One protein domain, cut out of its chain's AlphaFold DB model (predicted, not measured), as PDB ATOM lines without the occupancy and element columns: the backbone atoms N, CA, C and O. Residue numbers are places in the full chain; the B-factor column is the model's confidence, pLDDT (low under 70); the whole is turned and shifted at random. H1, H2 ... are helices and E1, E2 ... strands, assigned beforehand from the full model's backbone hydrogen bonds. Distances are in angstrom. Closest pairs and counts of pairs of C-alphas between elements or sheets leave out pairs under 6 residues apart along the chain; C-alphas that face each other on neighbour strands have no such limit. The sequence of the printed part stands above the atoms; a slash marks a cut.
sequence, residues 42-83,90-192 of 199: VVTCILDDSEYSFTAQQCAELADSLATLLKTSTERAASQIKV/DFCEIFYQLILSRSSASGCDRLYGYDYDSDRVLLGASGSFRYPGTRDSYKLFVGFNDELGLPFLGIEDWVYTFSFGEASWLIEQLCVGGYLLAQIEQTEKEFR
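What this domain is: This is residues 42 to 83 and 90 to 192 of the 199 residues of an uncharacterized protein of Pseudomonas tolaasii (UniProt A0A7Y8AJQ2). A twisted five-stranded sheet, E3 to E7, forms a wall with the long helix H1 packed along one face; H2 and the longer H3 cover H1 on its side away from the sheet. The small hairpin E1 and E2 lies beside H3, and H1 and H3 run opposite ways, their far ends making the long axis. The printed part has 145 residues, in the order E1 E2 H1 H2 E3 E4 E5 E6 E7 H3, a mixed class of helices and strands. Both sheets are antiparallel, the larger in the order E3 E4 E5 E6 E7. The whole is compact, with a radius of gyration of the C-alphas of 15.7 A, and elongated, spanning 55 by 31 by 30 A.

How they stand to each other: E3, residues 111 to 116, E4, 121 to 130, E5, 137 to 145, E6, 150 to 155, and E7, 158 to 161, make a meander, each strand the antiparallel neighbour of the one before. Within hydrogen-bond range are N 112 and O 126 across E3 and E4 at 2.8 A, N 127 and O 140 across E4 and E5 at 3.0 A, N 152 and O 143 across E5 and E6 at 2.8 A, and N 160 and O 153 across E6 and E7 at 2.8 A. H1, residues 56 to 80, is on this sheet at a height of 8.0 A, over E4 and E5, and runs along the strands, at 13 degrees to E4 on the local plane; helix and sheet make two layers. H3, residues 164 to 192, touches H1 at a shallow tilt of 25 degrees, opposite ways, the closest C-alphas being those of Ala 56 and Gly 178, 4.0 A apart; it only grazes the sheet, with residues 164 to 167. H2, residues 91 to 100, is not on the sheet; it touches residues 56 to 67 of H1, closest at the C-alphas of Ala 60 and Tyr 96, 5.0 A, and residues 171 to 182 of H3, closest at those of Ile 99 and Tyr 179, 5.3 A. The three helices form a bundle, mostly aligned, and in each every O i to N i+4 pair is within hydrogen-bond range. E1, residues 42 to 47, and E2, residues 50 to 54, form an antiparallel hairpin, with N 45 and O 52 at 2.8 A; the closest C-alphas of E1 and H3 are those of Val 43 and Gly 177, 6.2 A.

Where its parts are: E1 begins at C-alpha 42 (-20.277, 23.507, 8.397). H1 is 36.7 A long, from C-alpha 56 (-18.550, 17.914, 3.182), and H2 14.4 A. E4 spans 27.3 A and E5 25.0 A. H3 is 41.9 A long and ends at C-alpha 192 (-8.924, 12.671, 18.940).

The domain as a whole: The C-alphas of Ile 81 and Arg 192 are the farthest apart, at 55.4 A. Residues 84 to 89 are not printed, and C-alphas 83 and 90 are 18.8 A apart across the cut. Of the links printed whole, none is long. The mean pLDDT of the printed part is 83.7; residues 76 to 83, 104 to 108 and 114 to 123 are under 70.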
ATOM      1  N   VAL A  42     -19.158  23.565   9.347       90.56
ATOM      2  CA  VAL A  42     -20.277  23.507   8.397       90.56
ATOM      3  C   VAL A  42     -20.030  24.402   7.191       90.56
ATOM      4  O   VAL A  42     -19.480  25.497   7.328       90.56
ATOM      5  N   VAL A  43     -20.439  23.926   6.014       95.69
ATOM      6  CA  VAL A  43     -20.520  24.745   4.803       95.69
ATOM      7  C   VAL A  43     -21.947  25.264   4.676       95.69
ATOM      8  O   VAL A  43     -22.879  24.470   4.622       95.69
ATOM      9  N   THR A  44     -22.123  26.574   4.593       96.94
ATOM     10  CA  THR A  44     -23.413  27.224   4.369       96.94
ATOM     11  C   THR A  44     -23.456  27.782   2.956       96.94
ATOM     12  O   THR A  44     -22.587  28.549   2.552       96.94
ATOM     13  N   CYS A  45     -24.477  27.392   2.204       97.00
ATOM     14  CA  CYS A  45     -24.837  27.990   0.932       97.00
ATOM     15  C   CYS A  45     -25.971  28.980   1.157       97.00
ATOM     16  O   CYS A  45     -27.036  28.593   1.634       97.00
ATOM     17  N   ILE A  46     -25.732  30.241   0.826       96.50
ATOM     18  CA  ILE A  46     -26.716  31.309   0.933       96.50
ATOM     19  C   ILE A  46     -27.168  31.657  -0.476       96.50
ATOM     20  O   ILE A  46     -26.357  32.057  -1.315       96.50
ATOM     21  N   LEU A  47     -28.457  31.489  -0.747       94.88
ATOM     22  CA  LEU A  47     -29.088  31.837  -2.012       94.88
ATOM     23  C   LEU A  47     -30.260  32.752  -1.706       94.88
ATOM     24  O   LEU A  47     -31.229  32.321  -1.092       94.88
ATOM     25  N   ASP A  48     -30.166  34.007  -2.138       92.00
ATOM     26  CA  ASP A  48     -31.250  34.978  -1.975       92.00
ATOM     27  C   ASP A  48     -31.734  35.101  -0.520       92.00
ATOM     28  O   ASP A  48     -32.909  34.910  -0.217       92.00
ATOM     29  N   ASP A  49     -30.789  35.341   0.389       90.50
ATOM     30  CA  ASP A  49     -30.997  35.420   1.843       90.50
ATOM     31  C   ASP A  49     -31.489  34.117   2.512       90.50
ATOM     32  O   ASP A  49     -31.675  34.082   3.729       90.50
ATOM     33  N   SER A  50     -31.648  33.023   1.759       92.88
ATOM     34  CA  SER A  50     -31.966  31.699   2.299       92.88
ATOM     35  C   SER A  50     -30.694  30.898   2.558       92.88
ATOM     36  O   SER A  50     -29.873  30.724   1.657       92.88
ATOM     37  N   GLU A  51     -30.537  30.384   3.778       94.75
ATOM     38  CA  GLU A  51     -29.342  29.662   4.224       94.75
ATOM     39  C   GLU A  51     -29.552  28.140   4.233       94.75
ATOM     40  O   GLU A  51     -30.488  27.625   4.847       94.75
ATOM     41  N   TYR A  52     -28.628  27.405   3.613       94.38
ATOM     42  CA  TYR A  52     -28.650  25.947   3.529       94.38
ATOM     43  C   TYR A  52     -27.313  25.364   3.978       94.38
ATOM     44  O   TYR A  52     -26.275  25.587   3.359       94.38
ATOM     45  N   SER A  53     -27.332  24.612   5.076       94.25
ATOM     46  CA  SER A  53     -26.135  23.996   5.648       94.25
ATOM     47  C   SER A  53     -25.880  22.602   5.079       94.25
ATOM     48  O   SER A  53     -26.781  21.757   5.043       94.25
ATOM     49  N   PHE A  54     -24.627  22.344   4.720       93.69
ATOM     50  CA  PHE A  54     -24.144  21.109   4.127       93.69
ATOM     51  C   PHE A  54     -22.948  20.540   4.899       93.69
ATOM     52  O   PHE A  54     -22.048  21.252   5.351       93.69
ATOM     53  N   THR A  55     -22.913  19.215   4.992       93.12
ATOM     54  CA  THR A  55     -21.696  18.454   5.291       93.12
ATOM     55  C   THR A  55     -20.765  18.445   4.079       93.12
ATOM     56  O   THR A  55     -21.194  18.693   2.947       93.12
ATOM     57  N   ALA A  56     -19.499  18.069   4.283       93.38
ATOM     58  CA  ALA A  56     -18.550  17.914   3.182       93.38
ATOM     59  C   ALA A  56     -19.080  16.957   2.100       93.38
ATOM     60  O   ALA A  56     -19.023  17.253   0.909       93.38
ATOM     61  N   GLN A  57     -19.661  15.831   2.521       92.25
ATOM     62  CA  GLN A  57     -20.220  14.830   1.616       92.25
ATOM     63  C   GLN A  57     -21.418  15.353   0.814       92.25
ATOM     64  O   GLN A  57     -21.493  15.101  -0.383       92.25
ATOM     65  N   GLN A  58     -22.326  16.094   1.450       93.88
ATOM     66  CA  GLN A  58     -23.467  16.706   0.760       93.88
ATOM     67  C   GLN A  58     -23.014  17.761  -0.257       93.88
ATOM     68  O   GLN A  58     -23.593  17.846  -1.337       93.88
ATOM     69  N   CYS A  59     -21.946  18.516   0.041       95.19
ATOM     70  CA  CYS A  59     -21.340  19.427  -0.933       95.19
ATOM     71  C   CYS A  59     -20.846  18.670  -2.170       95.19
ATOM     72  O   CYS A  59     -21.104  19.099  -3.291       95.19
ATOM     73  N   ALA A  60     -20.159  17.540  -1.966       93.38
ATOM     74  CA  ALA A  60     -19.659  16.706  -3.055       93.38
ATOM     75  C   ALA A  60     -20.804  16.151  -3.913       93.38
ATOM     76  O   ALA A  60     -20.763  16.277  -5.131       93.38
ATOM     77  N   GLU A  61     -21.835  15.590  -3.279       93.38
ATOM     78  CA  GLU A  61     -23.001  15.020  -3.961       93.38
ATOM     79  C   GLU A  61     -23.757  16.059  -4.798       93.38
ATOM     80  O   GLU A  61     -24.102  15.812  -5.956       93.38
ATOM     81  N   LEU A  62     -24.004  17.242  -4.227       94.75
ATOM     82  CA  LEU A  62     -24.705  18.312  -4.925       94.75
ATOM     83  C   LEU A  62     -23.874  18.866  -6.089       94.75
ATOM     84  O   LEU A  62     -24.413  19.082  -7.175       94.75
ATOM     85  N   ALA A  63     -22.570  19.071  -5.879       94.81
ATOM     86  CA  ALA A  63     -21.660  19.528  -6.924       94.81
ATOM     87  C   ALA A  63     -21.586  18.529  -8.088       94.81
ATOM     88  O   ALA A  63     -21.684  18.940  -9.242       94.81
ATOM     89  N   ASP A  64     -21.476  17.233  -7.792       91.75
ATOM     90  CA  ASP A  64     -21.429  16.163  -8.793       91.75
ATOM     91  C   ASP A  64     -22.737  16.065  -9.595       91.75
ATOM     92  O   ASP A  64     -22.725  16.012 -10.829       91.75
ATOM     93  N   SER A  65     -23.879  16.160  -8.908       91.31
ATOM     94  CA  SER A  65     -25.199  16.135  -9.549       91.31
ATOM     95  C   SER A  65     -25.410  17.340 -10.475       91.31
ATOM     96  O   SER A  65     -25.882  17.187 -11.604       91.31
ATOM     97  N   LEU A  66     -25.022  18.543 -10.033       92.25
ATOM     98  CA  LEU A  66     -25.058  19.748 -10.864       92.25
ATOM     99  C   LEU A  66     -24.074  19.652 -12.039       92.25
ATOM    100  O   LEU A  66     -24.427  20.011 -13.161       92.25
ATOM    101  N   ALA A  67     -22.860  19.145 -11.821       90.94
ATOM    102  CA  ALA A  67     -21.859  19.007 -12.874       90.94
ATOM    103  C   ALA A  67     -22.305  18.029 -13.966       90.94
ATOM    104  O   ALA A  67     -22.203  18.344 -15.156       90.94
ATOM    105  N   THR A  68     -22.869  16.889 -13.563       88.12
ATOM    106  CA  THR A  68     -23.463  15.898 -14.466       88.12
ATOM    107  C   THR A  68     -24.568  16.533 -15.308       88.12
ATOM    108  O   THR A  68     -24.522  16.468 -16.536       88.12
ATOM    109  N   LEU A  69     -25.500  17.248 -14.670       88.25
ATOM    110  CA  LEU A  69     -26.577  17.962 -15.355       88.25
ATOM    111  C   LEU A  69     -26.049  18.980 -16.386       88.25
ATOM    112  O   LEU A  69     -26.538  19.045 -17.519       88.25
ATOM    113  N   LEU A  70     -25.050  19.789 -16.016       87.62
ATOM    114  CA  LEU A  70     -24.458  20.802 -16.898       87.62
ATOM    115  C   LEU A  70     -23.748  20.171 -18.099       87.62
ATOM    116  O   LEU A  70     -23.869  20.670 -19.221       87.62
ATOM    117  N   LYS A  71     -23.029  19.067 -17.882       85.06
ATOM    118  CA  LYS A  71     -22.354  18.317 -18.943       85.06
ATOM    119  C   LYS A  71     -23.367  17.756 -19.939       85.06
ATOM    120  O   LYS A  71     -23.282  18.060 -21.129       85.06
ATOM    121  N   THR A  72     -24.384  17.052 -19.447       79.81
ATOM    122  CA  THR A  72     -25.436  16.448 -20.276       79.81
ATOM    123  C   THR A  72     -26.235  17.493 -21.064       79.81
ATOM    124  O   THR A  72     -26.487  17.318 -22.258       79.81
ATOM    125  N   SER A  73     -26.598  18.616 -20.438       77.69
ATOM    126  CA  SER A  73     -27.321  19.703 -21.119       77.69
ATOM    127  C   SER A  73     -26.472  20.405 -22.189       77.69
ATOM    128  O   SER A  73     -26.976  20.705 -23.275       77.69
ATOM    129  N   THR A  74     -25.174  20.606 -21.942       74.00
ATOM    130  CA  THR A  74     -24.257  21.232 -22.911       74.00
ATOM    131  C   THR A  74     -23.970  20.320 -24.105       74.00
ATOM    132  O   THR A  74     -23.975  20.786 -25.243       74.00
ATOM    133  N   GLU A  75     -23.761  19.019 -23.881       72.62
ATOM    134  CA  GLU A  75     -23.557  18.034 -24.955       72.62
ATOM    135  C   GLU A  75     -24.776  17.964 -25.889       72.62
ATOM    136  O   GLU A  75     -24.633  17.943 -27.116       72.62
ATOM    137  N   ARG A  76     -25.989  18.046 -25.327       66.44
ATOM    138  CA  ARG A  76     -27.228  18.123 -26.108       66.44
ATOM    139  C   ARG A  76     -27.306  19.409 -26.930       66.44
ATOM    140  O   ARG A  76     -27.601  19.343 -28.124       66.44
ATOM    141  N   ALA A  77     -26.992  20.562 -26.342       59.62
ATOM    142  CA  ALA A  77     -26.974  21.834 -27.064       59.62
ATOM    143  C   ALA A  77     -25.928  21.841 -28.197       59.62
ATOM    144  O   ALA A  77     -26.229  22.282 -29.305       59.62
ATOM    145  N   ALA A  78     -24.736  21.285 -27.954       56.50
ATOM    146  CA  ALA A  78     -23.658  21.168 -28.938       56.50
ATOM    147  C   ALA A  78     -24.020  20.250 -30.121       56.50
ATOM    148  O   ALA A  78     -23.573  20.485 -31.246       56.50
ATOM    149  N   SER A  79     -24.858  19.233 -29.887       55.03
ATOM    150  CA  SER A  79     -25.393  18.367 -30.947       55.03
ATOM    151  C   SER A  79     -26.400  19.080 -31.866       55.03
ATOM    152  O   SER A  79     -26.610  18.643 -32.998       55.03
ATOM    153  N   GLN A  80     -26.987  20.198 -31.417       50.97
ATOM    154  CA  GLN A  80     -28.002  20.960 -32.155       50.97
ATOM    155  C   GLN A  80     -27.476  22.278 -32.743       50.97
ATOM    156  O   GLN A  80     -27.916  22.696 -33.813       50.97
ATOM    157  N   ILE A  81     -26.526  22.942 -32.084       45.59
ATOM    158  CA  ILE A  81     -25.931  24.215 -32.505       45.59
ATOM    159  C   ILE A  81     -24.452  24.173 -32.111       45.59
ATOM    160  O   ILE A  81     -24.127  23.748 -31.009       45.59
ATOM    161  N   LYS A  82     -23.537  24.626 -32.985       41.00
ATOM    162  CA  LYS A  82     -22.101  24.789 -32.673       41.00
ATOM    163  C   LYS A  82     -21.906  25.831 -31.559       41.00
ATOM    164  O   LYS A  82     -21.542  26.973 -31.828       41.00
ATOM    165  N   VAL A  83     -22.188  25.458 -30.319       40.50
ATOM    166  CA  VAL A  83     -21.931  26.268 -29.131       40.50
ATOM    167  C   VAL A  83     -20.494  26.002 -28.676       40.50
ATOM    168  O   VAL A  83     -19.948  24.926 -28.909       40.50
ATOM    169  N   ASP A  90     -14.385  18.430 -15.222       77.44
ATOM    170  CA  ASP A  90     -13.673  17.191 -14.844       77.44
ATOM    171  C   ASP A  90     -13.022  17.260 -13.447       77.44
ATOM    172  O   ASP A  90     -12.737  16.239 -12.823       77.44
ATOM    173  N   PHE A  91     -12.797  18.467 -12.916       84.81
ATOM    174  CA  PHE A  91     -12.290  18.644 -11.556       84.81
ATOM    175  C   PHE A  91     -13.286  18.157 -10.488       84.81
ATOM    176  O   PHE A  91     -12.852  17.773  -9.402       84.81
ATOM    177  N   CYS A  92     -14.594  18.151 -10.771       86.31
ATOM    178  CA  CYS A  92     -15.624  17.788  -9.793       86.31
ATOM    179  C   CYS A  92     -15.455  16.350  -9.314       86.31
ATOM    180  O   CYS A  92     -15.477  16.103  -8.110       86.31
ATOM    181  N   GLU A  93     -15.183  15.425 -10.238       86.38
ATOM    182  CA  GLU A  93     -14.938  14.016  -9.921       86.38
ATOM    183  C   GLU A  93     -13.729  13.862  -8.986       86.38
ATOM    184  O   GLU A  93     -13.768  13.105  -8.014       86.38
ATOM    185  N   ILE A  94     -12.661  14.633  -9.227       89.31
ATOM    186  CA  ILE A  94     -11.465  14.637  -8.375       89.31
ATOM    187  C   ILE A  94     -11.832  15.105  -6.963       89.31
ATOM    188  O   ILE A  94     -11.493  14.439  -5.982       89.31
ATOM    189  N   PHE A  95     -12.543  16.227  -6.844       91.06
ATOM    190  CA  PHE A  95     -12.971  16.762  -5.551       91.06
ATOM    191  C   PHE A  95     -13.918  15.815  -4.814       91.06
ATOM    192  O   PHE A  95     -13.755  15.617  -3.611       91.06
ATOM    193  N   TYR A  96     -14.841  15.166  -5.523       89.38
ATOM    194  CA  TYR A  96     -15.744  14.165  -4.964       89.38
ATOM    195  C   TYR A  96     -14.964  13.020  -4.305       89.38
ATOM    196  O   TYR A  96     -15.150  12.735  -3.120       89.38
ATOM    197  N   GLN A  97     -13.995  12.430  -5.017       89.31
ATOM    198  CA  GLN A  97     -13.144  11.367  -4.466       89.31
ATOM    199  C   GLN A  97     -12.284  11.856  -3.287       89.31
ATOM    200  O   GLN A  97     -12.112  11.157  -2.279       89.31
ATOM    201  N   LEU A  98     -11.753  13.078  -3.373       90.81
ATOM    202  CA  LEU A  98     -10.969  13.677  -2.294       90.81
ATOM    203  C   LEU A  98     -11.802  13.923  -1.028       90.81
ATOM    204  O   LEU A  98     -11.286  13.732   0.073       90.81
ATOM    205  N   ILE A  99     -13.064  14.320  -1.171       90.94
ATOM    206  CA  ILE A  99     -13.983  14.529  -0.051       90.94
ATOM    207  C   ILE A  99     -14.384  13.188   0.564       90.94
ATOM    208  O   ILE A  99     -14.260  13.013   1.778       90.94
ATOM    209  N   LEU A 100     -14.807  12.216  -0.250       87.38
ATOM    210  CA  LEU A 100     -15.227  10.901   0.244       87.38
ATOM    211  C   LEU A 100     -14.117  10.174   1.010       87.38
ATOM    212  O   LEU A 100     -14.387   9.557   2.036       87.38
ATOM    213  N   SER A 101     -12.864  10.284   0.559       85.75
ATOM    214  CA  SER A 101     -11.716   9.663   1.240       85.75
ATOM    215  C   SER A 101     -11.394  10.261   2.618       85.75
ATOM    216  O   SER A 101     -10.649   9.648   3.382       85.75
ATOM    217  N   ARG A 102     -11.944  11.436   2.953       85.12
ATOM    218  CA  ARG A 102     -11.639  12.186   4.189       85.12
ATOM    219  C   ARG A 102     -12.840  12.345   5.122       85.12
ATOM    220  O   ARG A 102     -12.674  12.441   6.343       85.12
ATOM    221  N   SER A 103     -14.045  12.341   4.555       77.25
ATOM    222  CA  SER A 103     -15.296  12.560   5.277       77.25
ATOM    223  C   SER A 103     -15.554  11.505   6.355       77.25
ATOM    224  O   SER A 103     -15.174  10.337   6.261       77.25
ATOM    225  N   SER A 104     -16.166  11.950   7.451       66.81
ATOM    226  CA  SER A 104     -16.573  11.116   8.598       66.81
ATOM    227  C   SER A 104     -17.929  10.467   8.447       66.81
ATOM    228  O   SER A 104     -18.272   9.591   9.243       66.81
ATOM    229  N   ALA A 105     -18.740  11.007   7.542       62.34
ATOM    230  CA  ALA A 105     -20.170  10.806   7.568       62.34
ATOM    231  C   ALA A 105     -20.508   9.337   7.281       62.34
ATOM    232  O   ALA A 105     -20.190   8.783   6.233       62.34
ATOM    233  N   SER A 106     -21.156   8.694   8.254       53.84
ATOM    234  CA  SER A 106     -21.546   7.282   8.198       53.84
ATOM    235  C   SER A 106     -22.801   7.028   7.356       53.84
ATOM    236  O   SER A 106     -23.155   5.874   7.126       53.84
ATOM    237  N   GLY A 107     -23.469   8.083   6.880       59.09
ATOM    238  CA  GLY A 107     -24.619   8.000   5.986       59.09
ATOM    239  C   GLY A 107     -24.476   8.999   4.848       59.09
ATOM    240  O   GLY A 107     -24.424  10.199   5.106       59.09
ATOM    241  N   CYS A 108     -24.426   8.486   3.619       63.78
ATOM    242  CA  CYS A 108     -24.386   9.283   2.402       63.78
ATOM    243  C   CYS A 108     -25.804   9.739   2.078       63.78
ATOM    244  O   CYS A 108     -26.600   8.936   1.590       63.78
ATOM    245  N   ASP A 109     -26.118  11.000   2.354       80.44
ATOM    246  CA  ASP A 109     -27.290  11.605   1.734       80.44
ATOM    247  C   ASP A 109     -26.989  11.728   0.234       80.44
ATOM    248  O   ASP A 109     -25.904  12.179  -0.141       80.44
ATOM    249  N   ARG A 110     -27.895  11.221  -0.604       83.00
ATOM    250  CA  ARG A 110     -27.702  11.099  -2.052       83.00
ATOM    251  C   ARG A 110     -28.836  11.741  -2.819       83.00
ATOM    252  O   ARG A 110     -29.977  11.747  -2.348       83.00
ATOM    253  N   LEU A 111     -28.515  12.226  -4.010       81.75
ATOM    254  CA  LEU A 111     -29.503  12.611  -5.002       81.75
ATOM    255  C   LEU A 111     -29.650  11.461  -6.001       81.75
ATOM    256  O   LEU A 111     -28.678  10.916  -6.519       81.75
ATOM    257  N   TYR A 112     -30.888  11.055  -6.247       83.62
ATOM    258  CA  TYR A 112     -31.222   9.991  -7.179       83.62
ATOM    259  C   TYR A 112     -31.661  10.613  -8.496       83.62
ATOM    260  O   TYR A 112     -32.580  11.433  -8.529       83.62
ATOM    261  N   GLY A 113     -30.980  10.230  -9.572       76.44
ATOM    262  CA  GLY A 113     -31.300  10.682 -10.919       76.44
ATOM    263  C   GLY A 113     -32.682  10.237 -11.384       76.44
ATOM    264  O   GLY A 113     -33.136   9.137 -11.061       76.44
ATOM    265  N   TYR A 114     -33.319  11.088 -12.182       65.81
ATOM    266  CA  TYR A 114     -34.487  10.738 -12.975       65.81
ATOM    267  C   TYR A 114     -34.071  10.544 -14.431       65.81
ATOM    268  O   TYR A 114     -33.610  11.486 -15.081       65.81
ATOM    269  N   ASP A 115     -34.287   9.332 -14.935       56.41
ATOM    270  CA  ASP A 115     -34.208   9.023 -16.359       56.41
ATOM    271  C   ASP A 115     -35.606   9.186 -16.971       56.41
ATOM    272  O   ASP A 115     -36.577   8.622 -16.458       56.41
ATOM    273  N   TYR A 116     -35.723   9.928 -18.075       44.00
ATOM    274  CA  TYR A 116     -36.861   9.757 -18.982       44.00
ATOM    275  C   TYR A 116     -36.487   8.704 -20.033       44.00
ATOM    276  O   TYR A 116     -35.332   8.601 -20.448       44.00
ATOM    277  N   ASP A 117     -37.474   7.890 -20.393       44.41
ATOM    278  CA  ASP A 117     -37.361   6.622 -21.113       44.41
ATOM    279  C   ASP A 117     -36.531   6.668 -22.424       44.41
ATOM    280  O   ASP A 117     -36.422   7.692 -23.097       44.41
ATOM    281  N   SER A 118     -35.985   5.494 -22.754       41.81
ATOM    282  CA  SER A 118     -35.185   5.032 -23.904       41.81
ATOM    283  C   SER A 118     -33.698   5.398 -24.063       41.81
ATOM    284  O   SER A 118     -32.980   4.530 -24.555       41.81
ATOM    285  N   ASP A 119     -33.185   6.547 -23.596       48.59
ATOM    286  CA  ASP A 119     -31.779   6.952 -23.882       48.59
ATOM    287  C   ASP A 119     -30.866   7.237 -22.661       48.59
ATOM    288  O   ASP A 119     -29.732   7.680 -22.838       48.59
ATOM    289  N   ARG A 120     -31.293   6.934 -21.420       45.44
ATOM    290  CA  ARG A 120     -30.492   7.136 -20.179       45.44
ATOM    291  C   ARG A 120     -29.915   8.554 -20.039       45.44
ATOM    292  O   ARG A 120     -28.731   8.739 -19.754       45.44
ATOM    293  N   VAL A 121     -30.745   9.566 -20.275       51.31
ATOM    294  CA  VAL A 121     -30.349  10.970 -20.126       51.31
ATOM    295  C   VAL A 121     -30.905  11.498 -18.806       51.31
ATOM    296  O   VAL A 121     -32.118  11.646 -18.653       51.31
ATOM    297  N   LEU A 122     -30.005  11.801 -17.869       55.50
ATOM    298  CA  LEU A 122     -30.331  12.356 -16.557       55.50
ATOM    299  C   LEU A 122     -30.754  13.827 -16.727       55.50
ATOM    300  O   LEU A 122     -29.916  14.700 -16.947       55.50
ATOM    301  N   LEU A 123     -32.060  14.108 -16.675       66.50
ATOM    302  CA  LEU A 123     -32.606  15.478 -16.793       66.50
ATOM    303  C   LEU A 123     -32.742  16.189 -15.439       66.50
ATOM    304  O   LEU A 123     -33.053  17.380 -15.372       66.50
ATOM    305  N   GLY A 124     -32.476  15.462 -14.359       83.50
ATOM    306  CA  GLY A 124     -32.448  15.977 -13.005       83.50
ATOM    307  C   GLY A 124     -32.171  14.875 -11.995       83.50
ATOM    308  O   GLY A 124     -32.126  13.693 -12.334       83.50
ATOM    309  N   ALA A 125     -32.003  15.269 -10.742       89.50
ATOM    310  CA  ALA A 125     -31.886  14.368  -9.609       89.50
ATOM    311  C   ALA A 125     -32.606  14.976  -8.406       89.50
ATOM    312  O   ALA A 125     -32.662  16.198  -8.273       89.50
ATOM    313  N   SER A 126     -33.150  14.151  -7.518       91.75
ATOM    314  CA  SER A 126     -33.705  14.634  -6.252       91.75
ATOM    315  C   SER A 126     -33.370  13.723  -5.087       91.75
ATOM    316  O   SER A 126     -33.006  12.558  -5.244       91.75
ATOM    317  N   GLY A 127     -33.506  14.263  -3.888       91.44
ATOM    318  CA  GLY A 127     -33.297  13.509  -2.672       91.44
ATOM    319  C   GLY A 127     -33.599  14.352  -1.452       91.44
ATOM    320  O   GLY A 127     -34.339  15.338  -1.503       91.44
ATOM    321  N   SER A 128     -33.040  13.942  -0.324       91.56
ATOM    322  CA  SER A 128     -33.161  14.689   0.920       91.56
ATOM    323  C   SER A 128     -31.837  14.690   1.650       91.56
ATOM    324  O   SER A 128     -31.205  13.644   1.797       91.56
ATOM    325  N   PHE A 129     -31.428  15.869   2.103       93.06
ATOM    326  CA  PHE A 129     -30.243  16.051   2.922       93.06
ATOM    327  C   PHE A 129     -30.674  16.321   4.353       93.06
ATOM    328  O   PHE A 129     -31.610  17.075   4.606       93.06
ATOM    329  N   ARG A 130     -29.995  15.697   5.310       91.44
ATOM    330  CA  ARG A 130     -30.154  16.009   6.728       91.44
ATOM    331  C   ARG A 130     -29.412  17.294   7.053       91.44
ATOM    332  O   ARG A 130     -28.285  17.482   6.593       91.44
ATOM    333  N   TYR A 131     -29.993  18.146   7.892       89.25
ATOM    334  CA  TYR A 131     -29.244  19.281   8.421       89.25
ATOM    335  C   TYR A 131     -28.070  18.759   9.264       89.25
ATOM    336  O   TYR A 131     -28.285  17.883  10.117       89.25
ATOM    337  N   PRO A 132     -26.843  19.276   9.059       87.25
ATOM    338  CA  PRO A 132     -25.667  18.849   9.807       87.25
ATOM    339  C   PRO A 132     -25.911  18.841  11.322       87.25
ATOM    340  O   PRO A 132     -26.364  19.822  11.903       87.25
ATOM    341  N   GLY A 133     -25.632  17.707  11.973       83.62
ATOM    342  CA  GLY A 133     -25.790  17.548  13.424       83.62
ATOM    343  C   GLY A 133     -27.222  17.305  13.923       83.62
ATOM    344  O   GLY A 133     -27.407  17.135  15.128       83.62
ATOM    345  N   THR A 134     -28.222  17.233  13.042       86.44
ATOM    346  CA  THR A 134     -29.629  17.025  13.426       86.44
ATOM    347  C   THR A 134     -30.214  15.733  12.839       86.44
ATOM    348  O   THR A 134     -29.548  14.990  12.112       86.44
ATOM    349  N   ARG A 135     -31.478  15.444  13.179       85.56
ATOM    350  CA  ARG A 135     -32.284  14.399  12.524       85.56
ATOM    351  C   ARG A 135     -33.216  14.953  11.447       85.56
ATOM    352  O   ARG A 135     -33.795  14.156  10.713       85.56
ATOM    353  N   ASP A 136     -33.362  16.270  11.381       89.19
ATOM    354  CA  ASP A 136     -34.253  16.931  10.442       89.19
ATOM    355  C   ASP A 136     -33.614  16.933   9.055       89.19
ATOM    356  O   ASP A 136     -32.388  16.955   8.911       89.19
ATOM    357  N   SER A 137     -34.446  16.892   8.021       91.31
ATOM    358  CA  SER A 137     -34.002  16.866   6.632       91.31
ATOM    359  C   SER A 137     -34.814  17.810   5.777       91.31
ATOM    360  O   SER A 137     -35.985  18.043   6.070       91.31
ATOM    361  N   TYR A 138     -34.209  18.249   4.686       90.69
ATOM    362  CA  TYR A 138     -34.854  19.034   3.655       90.69
ATOM    363  C   TYR A 138     -34.717  18.362   2.292       90.69
ATOM    364  O   TYR A 138     -33.787  17.585   2.049       90.69
ATOM    365  N   LYS A 139     -35.672  18.624   1.406       92.75
ATOM    366  CA  LYS A 139     -35.700  18.091   0.044       92.75
ATOM    367  C   LYS A 139     -34.900  18.978  -0.890       92.75
ATOM    368  O   LYS A 139     -34.985  20.201  -0.814       92.75
ATOM    369  N   LEU A 140     -34.174  18.343  -1.803       93.88
ATOM    370  CA  LEU A 140     -33.470  19.024  -2.878       93.88
ATOM    371  C   LEU A 140     -33.810  18.387  -4.208       93.88
ATOM    372  O   LEU A 140     -34.034  17.176  -4.301       93.88
ATOM    373  N   PHE A 141     -33.764  19.209  -5.240       92.31
ATOM    374  CA  PHE A 141     -33.868  18.781  -6.614       92.31
ATOM    375  C   PHE A 141     -32.955  19.630  -7.495       92.31
ATOM    376  O   PHE A 141     -32.917  20.853  -7.389       92.31
ATOM    377  N   VAL A 142     -32.220  18.977  -8.380       92.56
ATOM    378  CA  VAL A 142     -31.493  19.616  -9.475       92.56
ATOM    379  C   VAL A 142     -32.160  19.214 -10.774       92.56
ATOM    380  O   VAL A 142     -32.610  18.076 -10.914       92.56
ATOM    381  N   GLY A 143     -32.233  20.124 -11.731       90.12
ATOM    382  CA  GLY A 143     -32.835  19.812 -13.018       90.12
ATOM    383  C   GLY A 143     -32.588  20.882 -14.058       90.12
ATOM    384  O   GLY A 143     -31.999  21.926 -13.780       90.12
ATOM    385  N   PHE A 144     -33.034  20.609 -15.277       86.75
ATOM    386  CA  PHE A 144     -32.945  21.547 -16.386       86.75
ATOM    387  C   PHE A 144     -34.332  22.091 -16.730       86.75
ATOM    388  O   PHE A 144     -35.278  21.329 -16.912       86.75
ATOM    389  N   ASN A 145     -34.474  23.414 -16.775       84.38
ATOM    390  CA  ASN A 145     -35.706  24.058 -17.205       84.38
ATOM    391  C   ASN A 145     -35.669  24.189 -18.731       84.38
ATOM    392  O   ASN A 145     -34.957  25.047 -19.254       84.38
ATOM    393  N   ASP A 146     -36.432  23.346 -19.426       77.56
ATOM    394  CA  ASP A 146     -36.480  23.310 -20.892       77.56
ATOM    395  C   ASP A 146     -37.056  24.595 -21.511       77.56
ATOM    396  O   ASP A 146     -36.629  24.992 -22.594       77.56
ATOM    397  N   GLU A 147     -37.986  25.275 -20.830       78.75
ATOM    398  CA  GLU A 147     -38.585  26.524 -21.325       78.75
ATOM    399  C   GLU A 147     -37.577  27.678 -21.310       78.75
ATOM    400  O   GLU A 147     -37.527  28.484 -22.240       78.75
ATOM    401  N   LEU A 148     -36.756  27.752 -20.258       78.06
ATOM    402  CA  LEU A 148     -35.725  28.780 -20.104       78.06
ATOM    403  C   LEU A 148     -34.377  28.371 -20.713       78.06
ATOM    404  O   LEU A 148     -33.524  29.230 -20.930       78.06
ATOM    405  N   GLY A 149     -34.165  27.078 -20.967       81.88
ATOM    406  CA  GLY A 149     -32.882  26.520 -21.385       81.88
ATOM    407  C   GLY A 149     -31.788  26.658 -20.320       81.88
ATOM    408  O   GLY A 149     -30.630  26.895 -20.669       81.88
ATOM    409  N   LEU A 150     -32.145  26.569 -19.032       86.56
ATOM    410  CA  LEU A 150     -31.247  26.860 -17.908       86.56
ATOM    411  C   LEU A 150     -31.303  25.790 -16.803       86.56
ATOM    412  O   LEU A 150     -32.390  25.304 -16.486       86.56
ATOM    413  N   PRO A 151     -30.169  25.456 -16.155       90.50
ATOM    414  CA  PRO A 151     -30.168  24.618 -14.960       90.50
ATOM    415  C   PRO A 151     -30.853  25.309 -13.771       90.50
ATOM    416  O   PRO A 151     -30.815  26.535 -13.627       90.50
ATOM    417  N   PHE A 152     -31.427  24.506 -12.880       91.75
ATOM    418  CA  PHE A 152     -31.981  24.952 -11.611       91.75
ATOM    419  C   PHE A 152     -31.599  24.031 -10.449       91.75
ATOM    420  O   PHE A 152     -31.372  22.832 -10.621       91.75
ATOM    421  N   LEU A 153     -31.567  24.621  -9.259       94.25
ATOM    422  CA  LEU A 153     -31.541  23.949  -7.966       94.25
ATOM    423  C   LEU A 153     -32.777  24.405  -7.217       94.25
ATOM    424  O   LEU A 153     -32.972  25.606  -7.057       94.25
ATOM    425  N   GLY A 154     -33.585  23.484  -6.726       93.50
ATOM    426  CA  GLY A 154     -34.549  23.836  -5.706       93.50
ATOM    427  C   GLY A 154     -34.355  23.066  -4.425       93.50
ATOM    428  O   GLY A 154     -33.803  21.963  -4.389       93.50
ATOM    429  N   ILE A 155     -34.746  23.750  -3.363       93.62
ATOM    430  CA  ILE A 155     -34.558  23.344  -1.986       93.62
ATOM    431  C   ILE A 155     -35.835  23.735  -1.251       93.62
ATOM    432  O   ILE A 155     -36.183  24.917  -1.212       93.62
ATOM    433  N   GLU A 156     -36.531  22.746  -0.693       89.88
ATOM    434  CA  GLU A 156     -37.890  22.917  -0.157       89.88
ATOM    435  C   GLU A 156     -38.833  23.561  -1.194       89.88
ATOM    436  O   GLU A 156     -38.998  23.028  -2.294       89.88
ATOM    437  N   ASP A 157     -39.437  24.700  -0.854       87.19
ATOM    438  CA  ASP A 157     -40.402  25.426  -1.684       87.19
ATOM    439  C   ASP A 157     -39.740  26.435  -2.644       87.19
ATOM    440  O   ASP A 157     -40.431  27.132  -3.391       87.19
ATOM    441  N   TRP A 158     -38.407  26.532  -2.640       89.94
ATOM    442  CA  TRP A 158     -37.660  27.511  -3.429       89.94
ATOM    443  C   TRP A 158     -37.018  26.886  -4.661       89.94
ATOM    444  O   TRP A 158     -36.475  25.785  -4.602       89.94
ATOM    445  N   VAL A 159     -37.033  27.623  -5.776       90.94
ATOM    446  CA  VAL A 159     -36.385  27.237  -7.038       90.94
ATOM    447  C   VAL A 159     -35.461  28.355  -7.501       90.94
ATOM    448  O   VAL A 159     -35.902  29.461  -7.811       90.94
ATOM    449  N   TYR A 160     -34.177  28.037  -7.617       92.31
ATOM    450  CA  TYR A 160     -33.127  28.929  -8.085       92.31
ATOM    451  C   TYR A 160     -32.692  28.514  -9.488       92.31
ATOM    452  O   TYR A 160     -32.225  27.399  -9.701       92.31
ATOM    453  N   THR A 161     -32.852  29.411 -10.459       91.56
ATOM    454  CA  THR A 161     -32.447  29.203 -11.858       91.56
ATOM    455  C   THR A 161     -31.130  29.913 -12.143       91.56
ATOM    456  O   THR A 161     -30.959  31.090 -11.815       91.56
ATOM    457  N   PHE A 162     -30.201  29.224 -12.800       91.62
ATOM    458  CA  PHE A 162     -28.842  29.712 -13.012       91.62
ATOM    459  C   PHE A 162     -28.486  29.748 -14.493       91.62
ATOM    460  O   PHE A 162     -28.823  28.850 -15.255       91.62
ATOM    461  N   SER A 163     -27.710  30.745 -14.905       90.81
ATOM    462  CA  SER A 163     -26.881  30.615 -16.101       90.81
ATOM    463  C   SER A 163     -25.836  29.515 -15.902       90.81
ATOM    464  O   SER A 163     -25.421  29.230 -14.778       90.81
ATOM    465  N   PHE A 164     -25.327  28.952 -16.998       89.44
ATOM    466  CA  PHE A 164     -24.237  27.972 -16.946       89.44
ATOM    467  C   PHE A 164     -23.012  28.483 -16.170       89.44
ATOM    468  O   PHE A 164     -22.390  27.725 -15.434       89.44
ATOM    469  N   GLY A 165     -22.690  29.777 -16.279       90.75
ATOM    470  CA  GLY A 165     -21.580  30.382 -15.540       90.75
ATOM    471  C   GLY A 165     -21.840  30.551 -14.039       90.75
ATOM    472  O   GLY A 165     -20.895  30.479 -13.256       90.75
ATOM    473  N   GLU A 166     -23.089  30.785 -13.629       94.31
ATOM    474  CA  GLU A 166     -23.487  30.835 -12.213       94.31
ATOM    475  C   GLU A 166     -23.494  29.430 -11.603       94.31
ATOM    476  O   GLU A 166     -22.913  29.231 -10.539       94.31
ATOM    477  N   ALA A 167     -24.050  28.444 -12.314       93.50
ATOM    478  CA  ALA A 167     -24.044  27.049 -11.882       93.50
ATOM    479  C   ALA A 167     -22.619  26.474 -11.801       93.50
ATOM    480  O   ALA A 167     -22.275  25.849 -10.803       93.50
ATOM    481  N   SER A 168     -21.754  26.752 -12.787       93.00
ATOM    482  CA  SER A 168     -20.336  26.355 -12.750       93.00
ATOM    483  C   SER A 168     -19.613  26.907 -11.525       93.00
ATOM    484  O   SER A 168     -18.833  26.200 -10.897       93.00
ATOM    485  N   TRP A 169     -19.879  28.161 -11.166       95.44
ATOM    486  CA  TRP A 169     -19.280  28.761  -9.978       95.44
ATOM    487  C   TRP A 169     -19.801  28.125  -8.696       95.44
ATOM    488  O   TRP A 169     -19.003  27.837  -7.811       95.44
ATOM    489  N   LEU A 170     -21.108  27.855  -8.611       96.44
ATOM    490  CA  LEU A 170     -21.688  27.173  -7.457       96.44
ATOM    491  C   LEU A 170     -21.039  25.796  -7.256       96.44
ATOM    492  O   LEU A 170     -20.633  25.471  -6.146       96.44
ATOM    493  N   ILE A 171     -20.872  25.032  -8.339       96.00
ATOM    494  CA  ILE A 171     -20.179  23.739  -8.336       96.00
ATOM    495  C   ILE A 171     -18.747  23.884  -7.803       96.00
ATOM    496  O   ILE A 171     -18.373  23.185  -6.864       96.00
ATOM    497  N   GLU A 172     -17.958  24.813  -8.353       95.69
ATOM    498  CA  GLU A 172     -16.583  25.060  -7.896       95.69
ATOM    499  C   GLU A 172     -16.528  25.378  -6.399       95.69
ATOM    500  O   GLU A 172     -15.719  24.803  -5.668       95.69
ATOM    501  N   GLN A 173     -17.400  26.270  -5.924       97.38
ATOM    502  CA  GLN A 173     -17.374  26.696  -4.529       97.38
ATOM    503  C   GLN A 173     -17.869  25.597  -3.577       97.38
ATOM    504  O   GLN A 173     -17.324  25.468  -2.481       97.38
ATOM    505  N   LEU A 174     -18.826  24.758  -3.994       97.00
ATOM    506  CA  LEU A 174     -19.228  23.560  -3.248       97.00
ATOM    507  C   LEU A 174     -18.078  22.546  -3.157       97.00
ATOM    508  O   LEU A 174     -17.818  22.015  -2.076       97.00
ATOM    509  N   CYS A 175     -17.343  22.313  -4.250       96.19
ATOM    510  CA  CYS A 175     -16.158  21.454  -4.245       96.19
ATOM    511  C   CYS A 175     -15.083  21.973  -3.277       96.19
ATOM    512  O   CYS A 175     -14.578  21.213  -2.446       96.19
ATOM    513  N   VAL A 176     -14.749  23.266  -3.348       95.75
ATOM    514  CA  VAL A 176     -13.733  23.886  -2.483       95.75
ATOM    515  C   VAL A 176     -14.171  23.873  -1.019       95.75
ATOM    516  O   VAL A 176     -13.432  23.372  -0.170       95.75
ATOM    517  N   GLY A 177     -15.375  24.368  -0.717       96.06
ATOM    518  CA  GLY A 177     -15.909  24.412   0.644       96.06
ATOM    519  C   GLY A 177     -16.023  23.019   1.264       96.06
ATOM    520  O   GLY A 177     -15.552  22.796   2.380       96.06
ATOM    521  N   GLY A 178     -16.559  22.054   0.510       95.38
ATOM    522  CA  GLY A 178     -16.675  20.664   0.944       95.38
ATOM    523  C   GLY A 178     -15.320  20.013   1.217       95.38
ATOM    524  O   GLY A 178     -15.156  19.325   2.224       95.38
ATOM    525  N   TYR A 179     -14.316  20.263   0.374       95.06
ATOM    526  CA  TYR A 179     -12.967  19.738   0.586       95.06
ATOM    527  C   TYR A 179     -12.280  20.341   1.812       95.06
ATOM    528  O   TYR A 179     -11.678  19.604   2.595       95.06
ATOM    529  N   LEU A 180     -12.388  21.657   2.008       94.56
ATOM    530  CA  LEU A 180     -11.843  22.321   3.192       94.56
ATOM    531  C   LEU A 180     -12.494  21.792   4.474       94.56
ATOM    532  O   LEU A 180     -11.786  21.483   5.431       94.56
ATOM    533  N   LEU A 181     -13.816  21.598   4.475       93.62
ATOM    534  CA  LEU A 181     -14.507  20.979   5.604       93.62
ATOM    535  C   LEU A 181     -14.024  19.541   5.849       93.62
ATOM    536  O   LEU A 181     -13.719  19.180   6.984       93.62
ATOM    537  N   ALA A 182     -13.864  18.733   4.798       92.00
ATOM    538  CA  ALA A 182     -13.362  17.364   4.932       92.00
ATOM    539  C   ALA A 182     -11.945  17.305   5.542       92.00
ATOM    540  O   ALA A 182     -11.629  16.379   6.291       92.00
ATOM    541  N   GLN A 183     -11.093  18.294   5.250       90.94
ATOM    542  CA  GLN A 183      -9.760  18.427   5.849       90.94
ATOM    543  C   GLN A 183      -9.820  18.761   7.344       90.94
ATOM    544  O   GLN A 183      -9.073  18.178   8.136       90.94
ATOM    545  N   ILE A 184     -10.730  19.655   7.744       89.81
ATOM    546  CA  ILE A 184     -10.978  19.973   9.157       89.81
ATOM    547  C   ILE A 184     -11.451  18.712   9.893       89.81
ATOM    548  O   ILE A 184     -10.848  18.323  10.894       89.81
ATOM    549  N   GLU A 185     -12.449  18.009   9.350       87.25
ATOM    550  CA  GLU A 185     -12.974  16.766   9.928       87.25
ATOM    551  C   GLU A 185     -11.892  15.688  10.100       87.25
ATOM    552  O   GLU A 185     -11.839  14.999  11.122       87.25
ATOM    553  N   GLN A 186     -11.022  15.512   9.100       85.94
ATOM    554  CA  GLN A 186      -9.923  14.551   9.176       85.94
ATOM    555  C   GLN A 186      -8.930  14.929  10.280       85.94
ATOM    556  O   GLN A 186      -8.554  14.081  11.092       85.94
ATOM    557  N   THR A 187      -8.544  16.201  10.333       84.81
ATOM    558  CA  THR A 187      -7.604  16.722  11.328       84.81
ATOM    559  C   THR A 187      -8.142  16.498  12.744       84.81
ATOM    560  O   THR A 187      -7.449  15.945  13.601       84.81
ATOM    561  N   GLU A 188      -9.415  16.820  12.988       82.50
ATOM    562  CA  GLU A 188     -10.068  16.588  14.281       82.50
ATOM    563  C   GLU A 188     -10.095  15.104  14.683       82.50
ATOM    564  O   GLU A 188      -9.885  14.771  15.857       82.50
ATOM    565  N   LYS A 189     -10.325  14.186  13.734       80.44
ATOM    566  CA  LYS A 189     -10.259  12.738  14.005       80.44
ATOM    567  C   LYS A 189      -8.867  12.304  14.436       80.44
ATOM    568  O   LYS A 189      -8.745  11.522  15.380       80.44
ATOM    569  N   GLU A 190      -7.831  12.772  13.746       80.25
ATOM    570  CA  GLU A 190      -6.442  12.417  14.040       80.25
ATOM    571  C   GLU A 190      -6.022  12.932  15.423       80.25
ATOM    572  O   GLU A 190      -5.478  12.163  16.222       80.25
ATOM    573  N   PHE A 191      -6.388  14.171  15.774       76.50
ATOM    574  CA  PHE A 191      -6.187  14.710  17.123       76.50
ATOM    575  C   PHE A 191      -6.893  13.874  18.197       76.50
ATOM    576  O   PHE A 191      -6.272  13.492  19.193       76.50
ATOM    577  N   ARG A 192      -8.167  13.512  17.990       75.50
ATOM    578  CA  ARG A 192      -8.924  12.671  18.940       75.50
ATOM    579  C   ARG A 192      -8.344  11.264  19.078       75.50
ATOM    580  O   ARG A 192      -8.375  10.701  20.171       75.50
TER     581      ARG A 192